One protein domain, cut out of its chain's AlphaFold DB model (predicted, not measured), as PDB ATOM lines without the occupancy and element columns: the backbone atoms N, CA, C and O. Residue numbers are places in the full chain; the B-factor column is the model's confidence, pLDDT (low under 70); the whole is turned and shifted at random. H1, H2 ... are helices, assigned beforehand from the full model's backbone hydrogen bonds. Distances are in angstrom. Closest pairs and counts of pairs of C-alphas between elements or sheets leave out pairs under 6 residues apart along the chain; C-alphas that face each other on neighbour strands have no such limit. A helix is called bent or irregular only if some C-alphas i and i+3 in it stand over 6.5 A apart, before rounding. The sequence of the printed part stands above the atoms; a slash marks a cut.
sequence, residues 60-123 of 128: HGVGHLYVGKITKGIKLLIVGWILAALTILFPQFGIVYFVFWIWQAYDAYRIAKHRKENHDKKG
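What this domain is: This is residues 60 to 123 of the 128 residues of an uncharacterized protein of Nitrosopumilus sp (UniProt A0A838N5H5). The model is a long helical hairpin with unequal arms: H2 is the long arm, and the shorter H1 joins it by a tight turn at one end, from which the two spread as a narrow V. Residues 60 to 69, with no named element, fold back beside the first part of H1, and residues 116 to 123 of H2 stick out at the open end. The printed part has 64 residues with two named helices, H1 then H2, and no named strand; the class is all helix. The whole is loose, with a radius of gyration of the C-alphas of 14.4 A, and spans 50 by 19 by 11 A.

Where its parts are: H2, the longest helix, holds residues 91 to 123 and measures 49.0 A from C-alpha 91 at (208.585, 162.730, 246.551) to C-alpha 123 at (161.124, 174.674, 247.899). It is irregular: C-alphas 92 and 95 are 7.4 A apart. It has a kink of 25 degrees near residue 98. H1 holds residues 70 to 89, 28.8 A from first to last C-alpha, and begins with C-alpha 70 at (184.999, 181.590, 248.487).

How they stand to each other: H2 and H1 form a helical hairpin and run opposite ways at a shallow tilt of 13 degrees. They touch with residues 93 to 97 of H2 and 83 to 87 of H1 alone; the closest C-alphas, those of Thr 87 and Phe 93, are 5.8 A apart. Their centres are 15.1 A apart. Of the O i to N i+4 pairs, 15 of 16 in H1 and 27 of 29 in H2 are within hydrogen-bond range.

The domain as a whole: The two C-alphas farthest apart, those of Leu 89 and Gly 123, are 50.0 A apart. Without residues 116 to 123, which stand free, the body spans 37 by 17 by 11 A. The printed part has no cut, and the link from H1 to H2, one residue, is tight. The mean pLDDT of the printed part is 71.0; residues 60 to 74, 112, 115 to 116 and 118 to 123 are under 70.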
ATOM      1  N   HIS A  60     194.669 172.859 240.979       58.22
ATOM      2  CA  HIS A  60     194.574 172.776 242.440       58.22
ATOM      3  C   HIS A  60     193.770 173.950 243.020       58.22
ATOM      4  O   HIS A  60     194.283 175.055 243.166       58.22
ATOM      5  N   GLY A  61     192.500 173.711 243.362       52.12
ATOM      6  CA  GLY A  61     191.662 174.650 244.114       52.12
ATOM      7  C   GLY A  61     190.605 175.446 243.335       52.12
ATOM      8  O   GLY A  61     189.812 176.135 243.975       52.12
ATOM      9  N   VAL A  62     190.487 175.322 242.007       56.19
ATOM     10  CA  VAL A  62     189.434 176.056 241.259       56.19
ATOM     11  C   VAL A  62     188.031 175.486 241.534       56.19
ATOM     12  O   VAL A  62     187.049 176.230 241.588       56.19
ATOM     13  N   GLY A  63     187.927 174.184 241.825       54.47
ATOM     14  CA  GLY A  63     186.648 173.497 242.057       54.47
ATOM     15  C   GLY A  63     185.837 174.004 243.262       54.47
ATOM     16  O   GLY A  63     184.609 174.008 243.220       54.47
ATOM     17  N   HIS A  64     186.487 174.503 244.323       50.50
ATOM     18  CA  HIS A  64     185.779 175.004 245.512       50.50
ATOM     19  C   HIS A  64     185.293 176.458 245.388       50.50
ATOM     20  O   HIS A  64     184.432 176.879 246.168       50.50
ATOM     21  N   LEU A  65     185.801 177.228 244.417       56.41
ATOM     22  CA  LEU A  65     185.380 178.616 244.199       56.41
ATOM     23  C   LEU A  65     183.924 178.688 243.692       56.41
ATOM     24  O   LEU A  65     183.163 179.572 244.085       56.41
ATOM     25  N   TYR A  66     183.502 177.689 242.909       52.53
ATOM     26  CA  TYR A  66     182.181 177.615 242.270       52.53
ATOM     27  C   TYR A  66     181.014 177.341 243.226       52.53
ATOM     28  O   TYR A  66     179.850 177.525 242.878       52.53
ATOM     29  N   VAL A  67     181.303 176.949 244.467       51.62
ATOM     30  CA  VAL A  67     180.280 176.713 245.490       51.62
ATOM     31  C   VAL A  67     179.883 178.034 246.180       51.62
ATOM     32  O   VAL A  67     179.044 178.040 247.070       51.62
ATOM     33  N   GLY A  68     180.418 179.201 245.816       51.22
ATOM     34  CA  GLY A  68     180.021 180.479 246.440       51.22
ATOM     35  C   GLY A  68     180.395 180.588 247.929       51.22
ATOM     36  O   GLY A  68     179.988 181.518 248.616       51.22
ATOM     37  N   LYS A  69     181.196 179.642 248.443       56.22
ATOM     38  CA  LYS A  69     181.887 179.723 249.739       56.22
ATOM     39  C   LYS A  69     183.374 179.962 249.485       56.22
ATOM     40  O   LYS A  69     184.216 179.125 249.812       56.22
ATOM     41  N   ILE A  70     183.664 181.126 248.901       57.75
ATOM     42  CA  ILE A  70     184.999 181.590 248.487       57.75
ATOM     43  C   ILE A  70     186.026 181.414 249.620       57.75
ATOM     44  O   ILE A  70     187.120 180.900 249.402       57.75
ATOM     45  N   THR A  71     185.637 181.696 250.866       59.53
ATOM     46  CA  THR A  71     186.510 181.599 252.048       59.53
ATOM     47  C   THR A  71     187.004 180.181 252.353       59.53
ATOM     48  O   THR A  71     188.118 180.015 252.845       59.53
ATOM     49  N   LYS A  72     186.199 179.141 252.087       61.88
ATOM     50  CA  LYS A  72     186.632 177.748 252.304       61.88
ATOM     51  C   LYS A  72     187.484 177.244 251.143       61.88
ATOM     52  O   LYS A  72     188.458 176.540 251.383       61.88
ATOM     53  N   GLY A  73     187.158 177.656 249.916       63.41
ATOM     54  CA  GLY A  73     187.945 177.313 248.732       63.41
ATOM     55  C   GLY A  73     189.358 177.882 248.766       63.41
ATOM     56  O   GLY A  73     190.304 177.143 248.529       63.41
ATOM     57  N   ILE A  74     189.521 179.145 249.167       69.31
ATOM     58  CA  ILE A  74     190.844 179.775 249.306       69.31
ATOM     59  C   ILE A  74     191.726 179.067 250.335       69.31
ATOM     60  O   ILE A  74     192.907 178.858 250.073       69.31
ATOM     61  N   LYS A  75     191.169 178.631 251.472       70.69
ATOM     62  CA  LYS A  75     191.941 177.871 252.467       70.69
ATOM     63  C   LYS A  75     192.450 176.547 251.895       70.69
ATOM     64  O   LYS A  75     193.618 176.223 252.072       70.69
ATOM     65  N   LEU A  76     191.600 175.813 251.178       72.44
ATOM     66  CA  LEU A  76     191.981 174.549 250.543       72.44
ATOM     67  C   LEU A  76     192.964 174.743 249.378       72.44
ATOM     68  O   LEU A  76     193.816 173.887 249.165       72.44
ATOM     69  N   LEU A  77     192.884 175.872 248.666       75.75
ATOM     70  CA  LEU A  77     193.806 176.231 247.585       75.75
ATOM     71  C   LEU A  77     195.211 176.531 248.125       75.75
ATOM     72  O   LEU A  77     196.182 175.967 247.629       75.75
ATOM     73  N   ILE A  78     195.312 177.342 249.184       79.12
ATOM     74  CA  ILE A  78     196.591 177.667 249.838       79.12
ATOM     75  C   ILE A  78     197.240 176.402 250.413       79.12
ATOM     76  O   ILE A  78     198.411 176.137 250.155       79.12
ATOM     77  N   VAL A  79     196.475 175.585 251.145       81.06
ATOM     78  CA  VAL A  79     196.979 174.321 251.710       81.06
ATOM     79  C   VAL A  79     197.399 173.351 250.602       81.06
ATOM     80  O   VAL A  79     198.452 172.728 250.705       81.06
ATOM     81  N   GLY A  80     196.620 173.256 249.519       75.56
ATOM     82  CA  GLY A  80     196.933 172.403 248.373       75.56
ATOM     83  C   GLY A  80     198.227 172.798 247.658       75.56
ATOM     84  O   GLY A  80     199.005 171.918 247.304       75.56
ATOM     85  N   TRP A  81     198.490 174.098 247.497       78.50
ATOM     86  CA  TRP A  81     199.736 174.606 246.910       78.50
ATOM     87  C   TRP A  81     200.960 174.342 247.793       78.50
ATOM     88  O   TRP A  81     201.999 173.932 247.281       78.50
ATOM     89  N   ILE A  82     200.834 174.523 249.111       81.88
ATOM     90  CA  ILE A  82     201.916 174.225 250.064       81.88
ATOM     91  C   ILE A  82     202.240 172.728 250.049       81.88
ATOM     92  O   ILE A  82     203.409 172.358 249.951       81.88
ATOM     93  N   LEU A  83     201.216 171.869 250.095       75.75
ATOM     94  CA  LEU A  83     201.414 170.424 250.004       75.75
ATOM     95  C   LEU A  83     202.043 170.038 248.664       75.75
ATOM     96  O   LEU A  83     202.994 169.273 248.679       75.75
ATOM     97  N   ALA A  84     201.579 170.592 247.538       76.50
ATOM     98  CA  ALA A  84     202.130 170.294 246.215       76.50
ATOM     99  C   ALA A  84     203.611 170.693 246.082       76.50
ATOM    100  O   ALA A  84     204.409 169.908 245.574       76.50
ATOM    101  N   ALA A  85     203.996 171.874 246.577       80.38
ATOM    102  CA  ALA A  85     205.395 172.296 246.610       80.38
ATOM    103  C   ALA A  85     206.252 171.352 247.472       80.38
ATOM    104  O   ALA A  85     207.375 171.009 247.098       80.38
ATOM    105  N   LEU A  86     205.702 170.879 248.595       79.62
ATOM    106  CA  LEU A  86     206.380 169.937 249.479       79.62
ATOM    107  C   LEU A  86     206.547 168.550 248.838       79.62
ATOM    108  O   LEU A  86     207.616 167.960 248.971       79.62
ATOM    109  N   THR A  87     205.551 168.044 248.100       75.25
ATOM    110  CA  THR A  87     205.669 166.765 247.376       75.25
ATOM    111  C   THR A  87     206.674 166.829 246.226       75.25
ATOM    112  O   THR A  87     207.303 165.818 245.929       75.25
ATOM    113  N   ILE A  88     206.848 167.994 245.590       77.69
ATOM    114  CA  ILE A  88     207.873 168.204 244.551       77.69
ATOM    115  C   ILE A  88     209.283 168.141 245.157       77.69
ATOM    116  O   ILE A  88     210.174 167.537 244.567       77.69
ATOM    117  N   LEU A  89     209.483 168.735 246.339       80.00
ATOM    118  CA  LEU A  89     210.769 168.722 247.048       80.00
ATOM    119  C   LEU A  89     211.079 167.360 247.690       80.00
ATOM    120  O   LEU A  89     212.238 166.958 247.756       80.00
ATOM    121  N   PHE A  90     210.052 166.646 248.155       83.62
ATOM    122  CA  PHE A  90     210.185 165.379 248.874       83.62
ATOM    123  C   PHE A  90     209.181 164.339 248.341       83.62
ATOM    124  O   PHE A  90     208.123 164.124 248.942       83.62
ATOM    125  N   PRO A  91     209.514 163.633 247.243       76.56
ATOM    126  CA  PRO A  91     208.585 162.730 246.551       76.56
ATOM    127  C   PRO A  91     208.123 161.533 247.396       76.56
ATOM    128  O   PRO A  91     207.077 160.948 247.116       76.56
ATOM    129  N   GLN A  92     208.840 161.201 248.474       80.81
ATOM    130  CA  GLN A  92     208.441 160.167 249.436       80.81
ATOM    131  C   GLN A  92     207.066 160.433 250.082       80.81
ATOM    132  O   GLN A  92     206.357 159.489 250.428       80.81
ATOM    133  N   PHE A  93     206.631 161.699 250.154       75.62
ATOM    134  CA  PHE A  93     205.328 162.070 250.710       75.62
ATOM    135  C   PHE A  93     204.177 161.966 249.692       75.62
ATOM    136  O   PHE A  93     203.038 162.326 250.000       75.62
ATOM    137  N   GLY A  94     204.433 161.436 248.488       73.56
ATOM    138  CA  GLY A  94     203.437 161.284 247.421       73.56
ATOM    139  C   GLY A  94     202.184 160.503 247.831       73.56
ATOM    140  O   GLY A  94     201.080 160.843 247.409       73.56
ATOM    141  N   ILE A  95     202.324 159.513 248.716       82.25
ATOM    142  CA  ILE A  95     201.196 158.710 249.218       82.25
ATOM    143  C   ILE A  95     200.264 159.558 250.094       82.25
ATOM    144  O   ILE A  95     199.046 159.512 249.930       82.25
ATOM    145  N   VAL A  96     200.823 160.378 250.988       80.75
ATOM    146  CA  VAL A  96     200.045 161.286 251.849       80.75
ATOM    147  C   VAL A  96     199.297 162.307 250.996       80.75
ATOM    148  O   VAL A  96     198.120 162.585 251.231       80.75
ATOM    149  N   TYR A  97     199.959 162.812 249.955       77.62
ATOM    150  CA  TYR A  97     199.351 163.706 248.982       77.62
ATOM    151  C   TYR A  97     198.185 163.038 248.230       77.62
ATOM    152  O   TYR A  97     197.129 163.649 248.072       77.62
ATOM    153  N   PHE A  98     198.323 161.770 247.836       79.50
ATOM    154  CA  PHE A  98     197.259 161.017 247.168       79.50
ATOM    155  C   PHE A  98     196.036 160.790 248.072       79.50
ATOM    156  O   PHE A  98     194.898 160.996 247.648       79.50
ATOM    157  N   VAL A  99     196.257 160.448 249.344       85.56
ATOM    158  CA  VAL A  99     195.180 160.308 250.342       85.56
ATOM    159  C   VAL A  99     194.465 161.641 250.566       85.56
ATOM    160  O   VAL A  99     193.233 161.689 250.579       85.56
ATOM    161  N   PHE A 100     195.220 162.737 250.685       80.94
ATOM    162  CA  PHE A 100     194.655 164.081 250.776       80.94
ATOM    163  C   PHE A 100     193.804 164.414 249.544       80.94
ATOM    164  O   PHE A 100     192.723 164.980 249.679       80.94
ATOM    165  N   TRP A 101     194.236 164.006 248.351       79.38
ATOM    166  CA  TRP A 101     193.507 164.231 247.104       79.38
ATOM    167  C   TRP A 101     192.147 163.511 247.068       79.38
ATOM    168  O   TRP A 101     191.131 164.115 246.721       79.38
ATOM    169  N   ILE A 102     192.094 162.249 247.506       82.50
ATOM    170  CA  ILE A 102     190.832 161.498 247.633       82.50
ATOM    171  C   ILE A 102     189.915 162.155 248.669       82.50
ATOM    172  O   ILE A 102     188.713 162.313 248.438       82.50
ATOM    173  N   TRP A 103     190.477 162.575 249.803       83.62
ATOM    174  CA  TRP A 103     189.714 163.251 250.846       83.62
ATOM    175  C   TRP A 103     189.125 164.584 250.362       83.62
ATOM    176  O   TRP A 103     187.961 164.869 250.637       83.62
ATOM    177  N   GLN A 104     189.874 165.355 249.571       78.19
ATOM    178  CA  GLN A 104     189.398 166.593 248.942       78.19
ATOM    179  C   GLN A 104     188.206 166.341 248.007       78.19
ATOM    180  O   GLN A 104     187.219 167.079 248.041       78.19
ATOM    181  N   ALA A 105     188.249 165.269 247.208       76.06
ATOM    182  CA  ALA A 105     187.126 164.879 246.356       76.06
ATOM    183  C   ALA A 105     185.884 164.490 247.182       76.06
ATOM    184  O   ALA A 105     184.761 164.886 246.853       76.06
ATOM    185  N   TYR A 106     186.081 163.770 248.290       79.56
ATOM    186  CA  TYR A 106     185.004 163.439 249.224       79.56
ATOM    187  C   TYR A 106     184.414 164.691 249.894       79.56
ATOM    188  O   TYR A 106     183.189 164.804 250.016       79.56
ATOM    189  N   ASP A 107     185.252 165.660 250.282       78.06
ATOM    190  CA  ASP A 107     184.798 166.917 250.887       78.06
ATOM    191  C   ASP A 107     183.972 167.772 249.912       78.06
ATOM    192  O   ASP A 107     182.911 168.298 250.266       78.06
ATOM    193  N   ALA A 108     184.370 167.817 248.641       71.31
ATOM    194  CA  ALA A 108     183.572 168.453 247.598       71.31
ATOM    195  C   ALA A 108     182.202 167.765 247.422       71.31
ATOM    196  O   ALA A 108     181.168 168.442 247.339       71.31
ATOM    197  N   TYR A 109     182.164 166.426 247.432       74.00
ATOM    198  CA  TYR A 109     180.927 165.652 247.273       74.00
ATOM    199  C   TYR A 109     179.930 165.885 248.420       74.00
ATOM    200  O   TYR A 109     178.752 166.171 248.179       74.00
ATOM    201  N   ARG A 110     180.387 165.836 249.679       76.44
ATOM    202  CA  ARG A 110     179.517 166.089 250.846       76.44
ATOM    203  C   ARG A 110     178.954 167.510 250.855       76.44
ATOM    204  O   ARG A 110     177.787 167.706 251.194       76.44
ATOM    205  N   ILE A 111     179.741 168.506 250.439       70.56
ATOM    206  CA  ILE A 111     179.277 169.896 250.352       70.56
ATOM    207  C   ILE A 111     178.185 170.041 249.285       70.56
ATOM    208  O   ILE A 111     177.185 170.726 249.522       70.56
ATOM    209  N   ALA A 112     178.346 169.385 248.132       69.44
ATOM    210  CA  ALA A 112     177.341 169.389 247.074       69.44
ATOM    211  C   ALA A 112     176.023 168.741 247.536       69.44
ATOM    212  O   ALA A 112     174.948 169.298 247.294       69.44
ATOM    213  N   LYS A 113     176.100 167.619 248.266       73.81
ATOM    214  CA  LYS A 113     174.928 166.923 248.817       73.81
ATOM    215  C   LYS A 113     174.120 167.813 249.766       73.81
ATOM    216  O   LYS A 113     172.926 168.010 249.552       73.81
ATOM    217  N   HIS A 114     174.779 168.452 250.732       70.50
ATOM    218  CA  HIS A 114     174.099 169.334 251.687       70.50
ATOM    219  C   HIS A 114     173.440 170.555 251.039       70.50
ATOM    220  O   HIS A 114     172.466 171.094 251.565       70.50
ATOM    221  N   ARG A 115     173.952 171.041 249.903       68.19
ATOM    222  CA  ARG A 115     173.308 172.149 249.194       68.19
ATOM    223  C   ARG A 115     172.001 171.718 248.534       68.19
ATOM    224  O   ARG A 115     171.033 172.468 248.621       68.19
ATOM    225  N   LYS A 116     171.969 170.529 247.920       66.44
ATOM    226  CA  LYS A 116     170.749 169.980 247.312       66.44
ATOM    227  C   LYS A 116     169.645 169.806 248.358       66.44
ATOM    228  O   LYS A 116     168.551 170.315 248.160       66.44
ATOM    229  N   GLU A 117     169.973 169.212 249.505       72.06
ATOM    230  CA  GLU A 117     169.026 169.004 250.613       72.06
ATOM    231  C   GLU A 117     168.436 170.320 251.151       72.06
ATOM    232  O   GLU A 117     167.246 170.408 251.432       72.06
ATOM    233  N   ASN A 118     169.252 171.371 251.281       67.19
ATOM    234  CA  ASN A 118     168.776 172.669 251.768       67.19
ATOM    235  C   ASN A 118     167.910 173.422 250.746       67.19
ATOM    236  O   ASN A 118     167.013 174.162 251.144       67.19
ATOM    237  N   HIS A 119     168.178 173.266 249.445       66.81
ATOM    238  CA  HIS A 119     167.330 173.836 248.393       66.81
ATOM    239  C   HIS A 119     165.983 173.117 248.292       66.81
ATOM    240  O   HIS A 119     164.969 173.785 248.130       66.81
ATOM    241  N   ASP A 120     165.971 171.793 248.440       66.00
ATOM    242  CA  ASP A 120     164.749 170.984 248.455       66.00
ATOM    243  C   ASP A 120     163.835 171.374 249.629       66.00
ATOM    244  O   ASP A 120     162.671 171.734 249.445       66.00
ATOM    245  N   LYS A 121     164.417 171.486 250.832       62.66
ATOM    246  CA  LYS A 121     163.704 171.971 252.021       62.66
ATOM    247  C   LYS A 121     163.143 173.381 251.858       62.66
ATOM    248  O   LYS A 121     162.078 173.632 252.401       62.66
ATOM    249  N   LYS A 122     163.852 174.271 251.146       61.84
ATOM    250  CA  LYS A 122     163.418 175.647 250.840       61.84
ATOM    251  C   LYS A 122     162.364 175.747 249.734       61.84
ATOM    252  O   LYS A 122     161.773 176.807 249.598       61.84
ATOM    253  N   GLY A 123     162.189 174.720 248.903       60.75
ATOM    254  CA  GLY A 123     161.124 174.674 247.899       60.75
ATOM    255  C   GLY A 123     159.817 174.142 248.483       60.75
ATOM    256  O   GLY A 123     158.742 174.614 248.128       60.75
TER     257      GLY A 123